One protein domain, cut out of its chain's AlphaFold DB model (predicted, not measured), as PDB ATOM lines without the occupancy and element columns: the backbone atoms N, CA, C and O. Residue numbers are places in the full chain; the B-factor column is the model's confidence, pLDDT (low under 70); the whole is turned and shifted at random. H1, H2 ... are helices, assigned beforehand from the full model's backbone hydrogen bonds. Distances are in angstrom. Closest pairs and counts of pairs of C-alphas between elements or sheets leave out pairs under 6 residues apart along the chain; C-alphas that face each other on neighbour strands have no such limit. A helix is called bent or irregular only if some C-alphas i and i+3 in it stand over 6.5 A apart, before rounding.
ATOM      1  N   LYS A 222     -18.949  53.772  18.028       87.81
ATOM      2  CA  LYS A 222     -17.763  53.975  18.873       87.81
ATOM      3  C   LYS A 222     -17.061  52.670  19.256       87.81
ATOM      4  O   LYS A 222     -15.869  52.705  19.562       87.81
ATOM      5  N   TYR A 223     -17.775  51.546  19.299       86.31
ATOM      6  CA  TYR A 223     -17.190  50.242  19.599       86.31
ATOM      7  C   TYR A 223     -16.390  49.734  18.400       86.31
ATOM      8  O   TYR A 223     -15.215  49.392  18.552       86.31
ATOM      9  N   ARG A 224     -16.988  49.773  17.204       86.88
ATOM     10  CA  ARG A 224     -16.319  49.394  15.951       86.88
ATOM     11  C   ARG A 224     -15.111  50.283  15.666       86.88
ATOM     12  O   ARG A 224     -14.036  49.773  15.359       86.88
ATOM     13  N   TYR A 225     -15.237  51.595  15.882       86.75
ATOM     14  CA  TYR A 225     -14.145  52.549  15.660       86.75
ATOM     15  C   TYR A 225     -12.899  52.258  16.508       86.75
ATOM     16  O   TYR A 225     -11.783  52.450  16.039       86.75
ATOM     17  N   LYS A 226     -13.049  51.761  17.744       86.12
ATOM     18  CA  LYS A 226     -11.893  51.418  18.594       86.12
ATOM     19  C   LYS A 226     -11.097  50.216  18.083       86.12
ATOM     20  O   LYS A 226      -9.915  50.124  18.385       86.12
ATOM     21  N   LYS A 227     -11.746  49.292  17.370       84.12
ATOM     22  CA  LYS A 227     -11.154  48.020  16.927       84.12
ATOM     23  C   LYS A 227     -10.714  48.028  15.466       84.12
ATOM     24  O   LYS A 227      -9.935  47.169  15.065       84.12
ATOM     25  N   VAL A 228     -11.209  48.982  14.676       86.06
ATOM     26  CA  VAL A 228     -11.051  48.967  13.219       86.06
ATOM     27  C   VAL A 228      -9.591  49.002  12.777       86.06
ATOM     28  O   VAL A 228      -9.234  48.256  11.880       86.06
ATOM     29  N   ASP A 229      -8.727  49.796  13.416       83.25
ATOM     30  CA  ASP A 229      -7.334  49.946  12.963       83.25
ATOM     31  C   ASP A 229      -6.504  48.662  13.179       83.25
ATOM     32  O   ASP A 229      -5.669  48.313  12.344       83.25
ATOM     33  N   GLU A 230      -6.779  47.913  14.253       80.62
ATOM     34  CA  GLU A 230      -6.169  46.601  14.512       80.62
ATOM     35  C   GLU A 230      -6.714  45.534  13.546       80.62
ATOM     36  O   GLU A 230      -5.955  44.758  12.963       80.62
ATOM     37  N   GLN A 231      -8.032  45.531  13.323       83.06
ATOM     38  CA  GLN A 231      -8.706  44.563  12.454       83.06
ATOM     39  C   GLN A 231      -8.376  44.767  10.973       83.06
ATOM     40  O   GLN A 231      -8.194  43.794  10.247       83.06
ATOM     41  N   LEU A 232      -8.252  46.014  10.516       82.62
ATOM     42  CA  LEU A 232      -8.083  46.346   9.102       82.62
ATOM     43  C   LEU A 232      -6.769  45.813   8.535       82.62
ATOM     44  O   LEU A 232      -6.748  45.286   7.426       82.62
ATOM     45  N   ASN A 233      -5.677  45.890   9.299       79.06
ATOM     46  CA  ASN A 233      -4.389  45.360   8.849       79.06
ATOM     47  C   ASN A 233      -4.392  43.827   8.761       79.06
ATOM     48  O   ASN A 233      -3.763  43.274   7.863       79.06
ATOM     49  N   LYS A 234      -5.142  43.148   9.637       79.19
ATOM     50  CA  LYS A 234      -5.314  41.690   9.592       79.19
ATOM     51  C   LYS A 234      -6.226  41.261   8.435       79.19
ATOM     52  O   LYS A 234      -5.899  40.319   7.712       79.19
ATOM     53  N   ALA A 235      -7.329  41.977   8.231       77.19
ATOM     54  CA  ALA A 235      -8.308  41.728   7.174       77.19
ATOM     55  C   ALA A 235      -7.742  41.950   5.758       77.19
ATOM     56  O   ALA A 235      -8.149  41.273   4.821       77.19
ATOM     57  N   LEU A 236      -6.773  42.868   5.635       77.62
ATOM     58  CA  LEU A 236      -5.953  43.189   4.455       77.62
ATOM     59  C   LEU A 236      -5.225  42.020   3.764       77.62
ATOM     60  O   LEU A 236      -4.753  42.169   2.639       77.62
ATOM     61  N   THR A 237      -5.026  40.901   4.457       78.31
ATOM     62  CA  THR A 237      -4.133  39.829   3.991       78.31
ATOM     63  C   THR A 237      -4.802  38.948   2.936       78.31
ATOM     64  O   THR A 237      -5.975  38.593   3.066       78.31
ATOM     65  N   GLU A 238      -4.056  38.570   1.893       71.00
ATOM     66  CA  GLU A 238      -4.577  37.752   0.785       71.00
ATOM     67  C   GLU A 238      -5.174  36.425   1.274       71.00
ATOM     68  O   GLU A 238      -6.254  36.038   0.832       71.00
ATOM     69  N   GLU A 239      -4.528  35.778   2.250       72.75
ATOM     70  CA  GLU A 239      -5.005  34.539   2.873       72.75
ATOM     71  C   GLU A 239      -6.393  34.703   3.507       72.75
ATOM     72  O   GLU A 239      -7.281  33.880   3.277       72.75
ATOM     73  N   ASN A 240      -6.619  35.792   4.250       73.56
ATOM     74  CA  ASN A 240      -7.907  36.049   4.897       73.56
ATOM     75  C   ASN A 240      -8.999  36.389   3.881       73.56
ATOM     76  O   ASN A 240     -10.128  35.926   4.025       73.56
ATOM     77  N   ILE A 241      -8.681  37.153   2.832       75.38
ATOM     78  CA  ILE A 241      -9.652  37.477   1.778       75.38
ATOM     79  C   ILE A 241     -10.073  36.206   1.028       75.38
ATOM     80  O   ILE A 241     -11.260  36.021   0.759       75.38
ATOM     81  N   ILE A 242      -9.132  35.310   0.710       74.75
ATOM     82  CA  ILE A 242      -9.433  34.033   0.042       74.75
ATOM     83  C   ILE A 242     -10.269  33.132   0.955       74.75
ATOM     84  O   ILE A 242     -11.298  32.613   0.520       74.75
ATOM     85  N   ALA A 243      -9.874  32.987   2.223       75.88
ATOM     86  CA  ALA A 243     -10.611  32.185   3.195       75.88
ATOM     87  C   ALA A 243     -12.054  32.685   3.369       75.88
ATOM     88  O   ALA A 243     -12.994  31.889   3.364       75.88
ATOM     89  N   VAL A 244     -12.244  34.005   3.453       78.50
ATOM     90  CA  VAL A 244     -13.572  34.601   3.621       78.50
ATOM     91  C   VAL A 244     -14.418  34.463   2.359       78.50
ATOM     92  O   VAL A 244     -15.582  34.090   2.480       78.50
ATOM     93  N   LYS A 245     -13.844  34.656   1.162       77.06
ATOM     94  CA  LYS A 245     -14.537  34.407  -0.118       77.06
ATOM     95  C   LYS A 245     -15.059  32.976  -0.239       77.06
ATOM     96  O   LYS A 245     -16.148  32.784  -0.762       77.06
ATOM     97  N   LEU A 246     -14.310  31.987   0.252       72.56
ATOM     98  CA  LEU A 246     -14.729  30.578   0.248       72.56
ATOM     99  C   LEU A 246     -15.837  30.274   1.270       72.56
ATOM    100  O   LEU A 246     -16.577  29.313   1.093       72.56
ATOM    101  N   SER A 247     -15.950  31.082   2.326       75.69
ATOM    102  CA  SER A 247     -16.974  30.951   3.376       75.69
ATOM    103  C   SER A 247     -18.196  31.861   3.200       75.69
ATOM    104  O   SER A 247     -19.081  31.856   4.054       75.69
ATOM    105  N   TYR A 248     -18.217  32.689   2.150       76.06
ATOM    106  CA  TYR A 248     -19.256  33.695   1.938       76.06
ATOM    107  C   TYR A 248     -20.556  33.021   1.491       76.06
ATOM    108  O   TYR A 248     -20.618  32.432   0.412       76.06
ATOM    109  N   ASN A 249     -21.591  33.101   2.328       77.00
ATOM    110  CA  ASN A 249     -22.844  32.361   2.146       77.00
ATOM    111  C   ASN A 249     -24.024  33.272   1.765       77.00
ATOM    112  O   ASN A 249     -23.993  34.484   1.963       77.00
ATOM    113  N   ILE A 250     -25.118  32.661   1.293       68.94
ATOM    114  CA  ILE A 250     -26.351  33.349   0.854       68.94
ATOM    115  C   ILE A 250     -26.989  34.191   1.976       68.94
ATOM    116  O   ILE A 250     -27.469  35.291   1.720       68.94
ATOM    117  N   GLU A 251     -26.966  33.727   3.231       70.19
ATOM    118  CA  GLU A 251     -27.493  34.504   4.371       70.19
ATOM    119  C   GLU A 251     -26.799  35.867   4.502       70.19
ATOM    120  O   GLU A 251     -27.428  36.874   4.834       70.19
ATOM    121  N   GLU A 252     -25.512  35.926   4.159       72.19
ATOM    122  CA  GLU A 252     -24.728  37.153   4.208       72.19
ATOM    123  C   GLU A 252     -25.143  38.108   3.094       72.19
ATOM    124  O   GLU A 252     -25.190  39.309   3.340       72.19
ATOM    125  N   GLU A 253     -25.546  37.617   1.917       75.31
ATOM    126  CA  GLU A 253     -26.087  38.452   0.832       75.31
ATOM    127  C   GLU A 253     -27.358  39.203   1.240       75.31
ATOM    128  O   GLU A 253     -27.583  40.318   0.766       75.31
ATOM    129  N   THR A 254     -28.146  38.644   2.159       80.88
ATOM    130  CA  THR A 254     -29.344  39.291   2.721       80.88
ATOM    131  C   THR A 254     -29.067  40.129   3.974       80.88
ATOM    132  O   THR A 254     -29.951  40.837   4.452       80.88
ATOM    133  N   ALA A 255     -27.842  40.087   4.505       86.31
ATOM    134  CA  ALA A 255     -27.461  40.786   5.726       86.31
ATOM    135  C   ALA A 255     -26.976  42.225   5.464       86.31
ATOM    136  O   ALA A 255     -26.245  42.505   4.504       86.31
ATOM    137  N   GLY A 256     -27.342  43.139   6.367       86.44
ATOM    138  CA  GLY A 256     -26.883  44.529   6.352       86.44
ATOM    139  C   GLY A 256     -25.379  44.667   6.587       86.44
ATOM    140  O   GLY A 256     -24.796  43.911   7.363       86.44
ATOM    141  N   ASP A 257     -24.747  45.659   5.950       89.19
ATOM    142  CA  ASP A 257     -23.310  45.953   6.113       89.19
ATOM    143  C   ASP A 257     -22.920  46.197   7.588       89.19
ATOM    144  O   ASP A 257     -21.828  45.844   8.037       89.19
ATOM    145  N   ASP A 258     -23.855  46.718   8.379       85.19
ATOM    146  CA  ASP A 258     -23.759  46.949   9.820       85.19
ATOM    147  C   ASP A 258     -23.730  45.668  10.671       85.19
ATOM    148  O   ASP A 258     -23.435  45.732  11.864       85.19
ATOM    149  N   THR A 259     -23.968  44.497  10.082       86.88
ATOM    150  CA  THR A 259     -23.881  43.194  10.769       86.88
ATOM    151  C   THR A 259     -22.630  42.402  10.390       86.88
ATOM    152  O   THR A 259     -22.244  41.473  11.098       86.88
ATOM    153  N   LEU A 260     -21.952  42.793   9.308       87.19
ATOM    154  CA  LEU A 260     -20.786  42.082   8.802       87.19
ATOM    155  C   LEU A 260     -19.511  42.377   9.595       87.19
ATOM    156  O   LEU A 260     -19.342  43.449  10.191       87.19
ATOM    157  N   SER A 261     -18.587  41.411   9.547       87.88
ATOM    158  CA  SER A 261     -17.186  41.633   9.899       87.88
ATOM    159  C   SER A 261     -16.478  42.427   8.799       87.88
ATOM    160  O   SER A 261     -16.933  42.487   7.653       87.88
ATOM    161  N   LEU A 262     -15.344  43.032   9.144       87.00
ATOM    162  CA  LEU A 262     -14.583  43.873   8.225       87.00
ATOM    163  C   LEU A 262     -14.087  43.096   6.994       87.00
ATOM    164  O   LEU A 262     -14.144  43.609   5.881       87.00
ATOM    165  N   GLU A 263     -13.666  41.843   7.173       86.81
ATOM    166  CA  GLU A 263     -13.193  40.968   6.093       86.81
ATOM    167  C   GLU A 263     -14.304  40.664   5.076       86.81
ATOM    168  O   GLU A 263     -14.083  40.705   3.863       86.81
ATOM    169  N   LYS A 264     -15.520  40.399   5.568       87.75
ATOM    170  CA  LYS A 264     -16.701  40.141   4.731       87.75
ATOM    171  C   LYS A 264     -17.139  41.395   3.984       87.75
ATOM    172  O   LYS A 264     -17.526  41.311   2.819       87.75
ATOM    173  N   LEU A 265     -17.030  42.559   4.626       88.69
ATOM    174  CA  LEU A 265     -17.307  43.852   4.002       88.69
ATOM    175  C   LEU A 265     -16.298  44.159   2.879       88.69
ATOM    176  O   LEU A 265     -16.705  44.589   1.803       88.69
ATOM    177  N   ILE A 266     -15.009  43.861   3.080       89.50
ATOM    178  CA  ILE A 266     -13.974  43.973   2.034       89.50
ATOM    179  C   ILE A 266     -14.270  43.036   0.857       89.50
ATOM    180  O   ILE A 266     -14.138  43.436  -0.299       89.50
ATOM    181  N   CYS A 267     -14.706  41.800   1.124       87.75
ATOM    182  CA  CYS A 267     -15.080  40.864   0.061       87.75
ATOM    183  C   CYS A 267     -16.284  41.350  -0.756       87.75
ATOM    184  O   CYS A 267     -16.307  41.153  -1.970       87.75
ATOM    185  N   ARG A 268     -17.256  42.002  -0.105       90.12
ATOM    186  CA  ARG A 268     -18.440  42.582  -0.757       90.12
ATOM    187  C   ARG A 268     -18.097  43.773  -1.651       90.12
ATOM    188  O   ARG A 268     -18.679  43.908  -2.724       90.12
ATOM    189  N   TYR A 269     -17.163  44.616  -1.219       92.00
ATOM    190  CA  TYR A 269     -16.765  45.835  -1.923       92.00
ATOM    191  C   TYR A 269     -15.285  45.775  -2.323       92.00
ATOM    192  O   TYR A 269     -14.476  46.505  -1.762       92.00
ATOM    193  N   PRO A 270     -14.878  44.908  -3.263       89.31
ATOM    194  CA  PRO A 270     -13.468  44.776  -3.603       89.31
ATOM    195  C   PRO A 270     -12.936  46.043  -4.290       89.31
ATOM    196  O   PRO A 270     -13.610  46.642  -5.124       89.31
ATOM    197  N   GLY A 271     -11.683  46.401  -3.998       89.19
ATOM    198  CA  GLY A 271     -10.937  47.432  -4.735       89.19
ATOM    199  C   GLY A 271     -10.962  48.849  -4.151       89.19
ATOM    200  O   GLY A 271     -10.344  49.731  -4.739       89.19
ATOM    201  N   TYR A 272     -11.604  49.074  -3.003       93.88
ATOM    202  CA  TYR A 272     -11.587  50.376  -2.322       93.88
ATOM    203  C   TYR A 272     -10.376  50.565  -1.399       93.88
ATOM    204  O   TYR A 272      -9.685  49.609  -1.027       93.88
ATOM    205  N   THR A 273     -10.116  51.812  -1.003       94.06
ATOM    206  CA  THR A 273      -9.021  52.145  -0.082       94.06
ATOM    207  C   THR A 273      -9.293  51.716   1.362       94.06
ATOM    208  O   THR A 273     -10.428  51.528   1.803       94.06
ATOM    209  N   LYS A 274      -8.214  51.638   2.157       92.00
ATOM    210  CA  LYS A 274      -8.278  51.410   3.613       92.00
ATOM    211  C   LYS A 274      -9.213  52.398   4.321       92.00
ATOM    212  O   LYS A 274      -9.931  52.003   5.237       92.00
ATOM    213  N   LEU A 275      -9.208  53.664   3.896       93.69
ATOM    214  CA  LEU A 275     -10.070  54.702   4.457       93.69
ATOM    215  C   LEU A 275     -11.548  54.406   4.180       93.69
ATOM    216  O   LEU A 275     -12.359  54.445   5.103       93.69
ATOM    217  N   THR A 276     -11.882  54.036   2.944       95.00
ATOM    218  CA  THR A 276     -13.246  53.670   2.550       95.00
ATOM    219  C   THR A 276     -13.763  52.471   3.346       95.00
ATOM    220  O   THR A 276     -14.846  52.555   3.925       95.00
ATOM    221  N   TYR A 277     -12.977  51.396   3.492       93.44
ATOM    222  CA  TYR A 277     -13.377  50.254   4.331       93.44
ATOM    223  C   TYR A 277     -13.572  50.633   5.795       93.44
ATOM    224  O   TYR A 277     -14.551  50.213   6.413       93.44
ATOM    225  N   LYS A 278     -12.666  51.451   6.348       93.12
ATOM    226  CA  LYS A 278     -12.804  51.966   7.711       93.12
ATOM    227  C   LYS A 278     -14.120  52.722   7.867       93.12
ATOM    228  O   LYS A 278     -14.861  52.431   8.800       93.12
ATOM    229  N   ASN A 279     -14.434  53.636   6.951       94.88
ATOM    230  CA  ASN A 279     -15.662  54.426   6.996       94.88
ATOM    231  C   ASN A 279     -16.923  53.568   6.870       94.88
ATOM    232  O   ASN A 279     -17.832  53.728   7.681       94.88
ATOM    233  N   LEU A 280     -16.965  52.649   5.900       93.56
ATOM    234  CA  LEU A 280     -18.094  51.734   5.708       93.56
ATOM    235  C   LEU A 280     -18.340  50.874   6.952       93.56
ATOM    236  O   LEU A 280     -19.481  50.671   7.348       93.56
ATOM    237  N   PHE A 281     -17.274  50.407   7.606       92.75
ATOM    238  CA  PHE A 281     -17.392  49.564   8.790       92.75
ATOM    239  C   PHE A 281     -17.881  50.322  10.031       92.75
ATOM    240  O   PHE A 281     -18.630  49.760  10.836       92.75
ATOM    241  N   VAL A 282     -17.445  51.575  10.214       93.19
ATOM    242  CA  VAL A 282     -17.731  52.355  11.433       93.19
ATOM    243  C   VAL A 282     -18.960  53.253  11.323       93.19
ATOM    244  O   VAL A 282     -19.436  53.707  12.360       93.19
ATOM    245  N   MET A 283     -19.456  53.560  10.122       92.81
ATOM    246  CA  MET A 283     -20.595  54.464   9.950       92.81
ATOM    247  C   MET A 283     -21.862  53.897  10.602       92.81
ATOM    248  O   MET A 283     -22.219  52.738  10.427       92.81
TER     249      MET A 283
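AT A GLANCE: This is residues 222 to 283 of the 840 residues of the protein "Putative ATP-dependent RNA helicase DHX57" of Ooceraea biroi (UniProt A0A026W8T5). A short helix, H4, is the core of a small all-helix domain, with H1, H2 and H5 packed round it at steep angles. H1, H2, the little H3 and the link after H3 run round H4 as a loose frame, and H5 folds back beside H1. The 62 printed residues hold five named helices, H1 to H5 in chain order, and no named strand. The whole is compact, with a radius of gyration of the C-alphas of 11.0 A, and its rounded outline spans 28 by 24 by 18 A.

HOW THE PARTS SIT: H1, residues 222 to 235, and H2, residues 238 to 247, are close but not clearly touching; their closest C-alphas, of Ala 235 and Ile 241, are 7.0 A apart. Their lines are about perpendicular, only just, at 71 degrees. H3, residues 250 to 253, touches no helix. H4, residues 262 to 268, is the hub and touches three helices. It touches H1, closest at the C-alphas of Ala 235 and Glu 263, 5.1 A, at a steep tilt of 69 degrees, only just short of perpendicular, the same way. It touches H2, closest at the C-alphas of Val 244 and Lys 264, 6.5 A, again at a steep tilt of 69 degrees, only just short of perpendicular, the same way. H5, residues 274 to 282, touches H4 about perpendicular at 74 degrees, with the closest C-alphas, of Leu 262 and Phe 281, 6.4 A apart. H5 also touches H1, closest at the C-alphas of Tyr 225 and Val 282, 5.5 A, at a steep tilt of 39 degrees, opposite ways. H2 and H5 are apart. Every O i to N i+4 pair is within hydrogen-bond range in H2, H4 and H5, against 5 of 10 in H1; H3 is too short for such a pair.

IN THESE COORDINATES: H1 begins at C-alpha 222 (-17.763, 53.975, 18.873) and is 19.4 A long from first to last C-alpha. It is irregular: C-alphas 226 and 229 are 7.4 A apart. H2 measures 14.4 A, H3 5.1 A and H4 9.9 A, with C-alpha 262 at (-14.583, 43.873, 8.225). H5 measures 12.3 A and ends at C-alpha 282 (-17.731, 52.355, 11.433).

THE WHOLE: The two C-alphas farthest apart, of Lys 222 and Leu 246, are 30.1 A apart. The printed part has no cut. The links H1 to H2, H2 to H3 and H4 to H5 are tight, H3 to H4 is short with 8 residues, and no link is long. The mean pLDDT of the printed part is 84.1, and residue 250 is the one printed residue under 70.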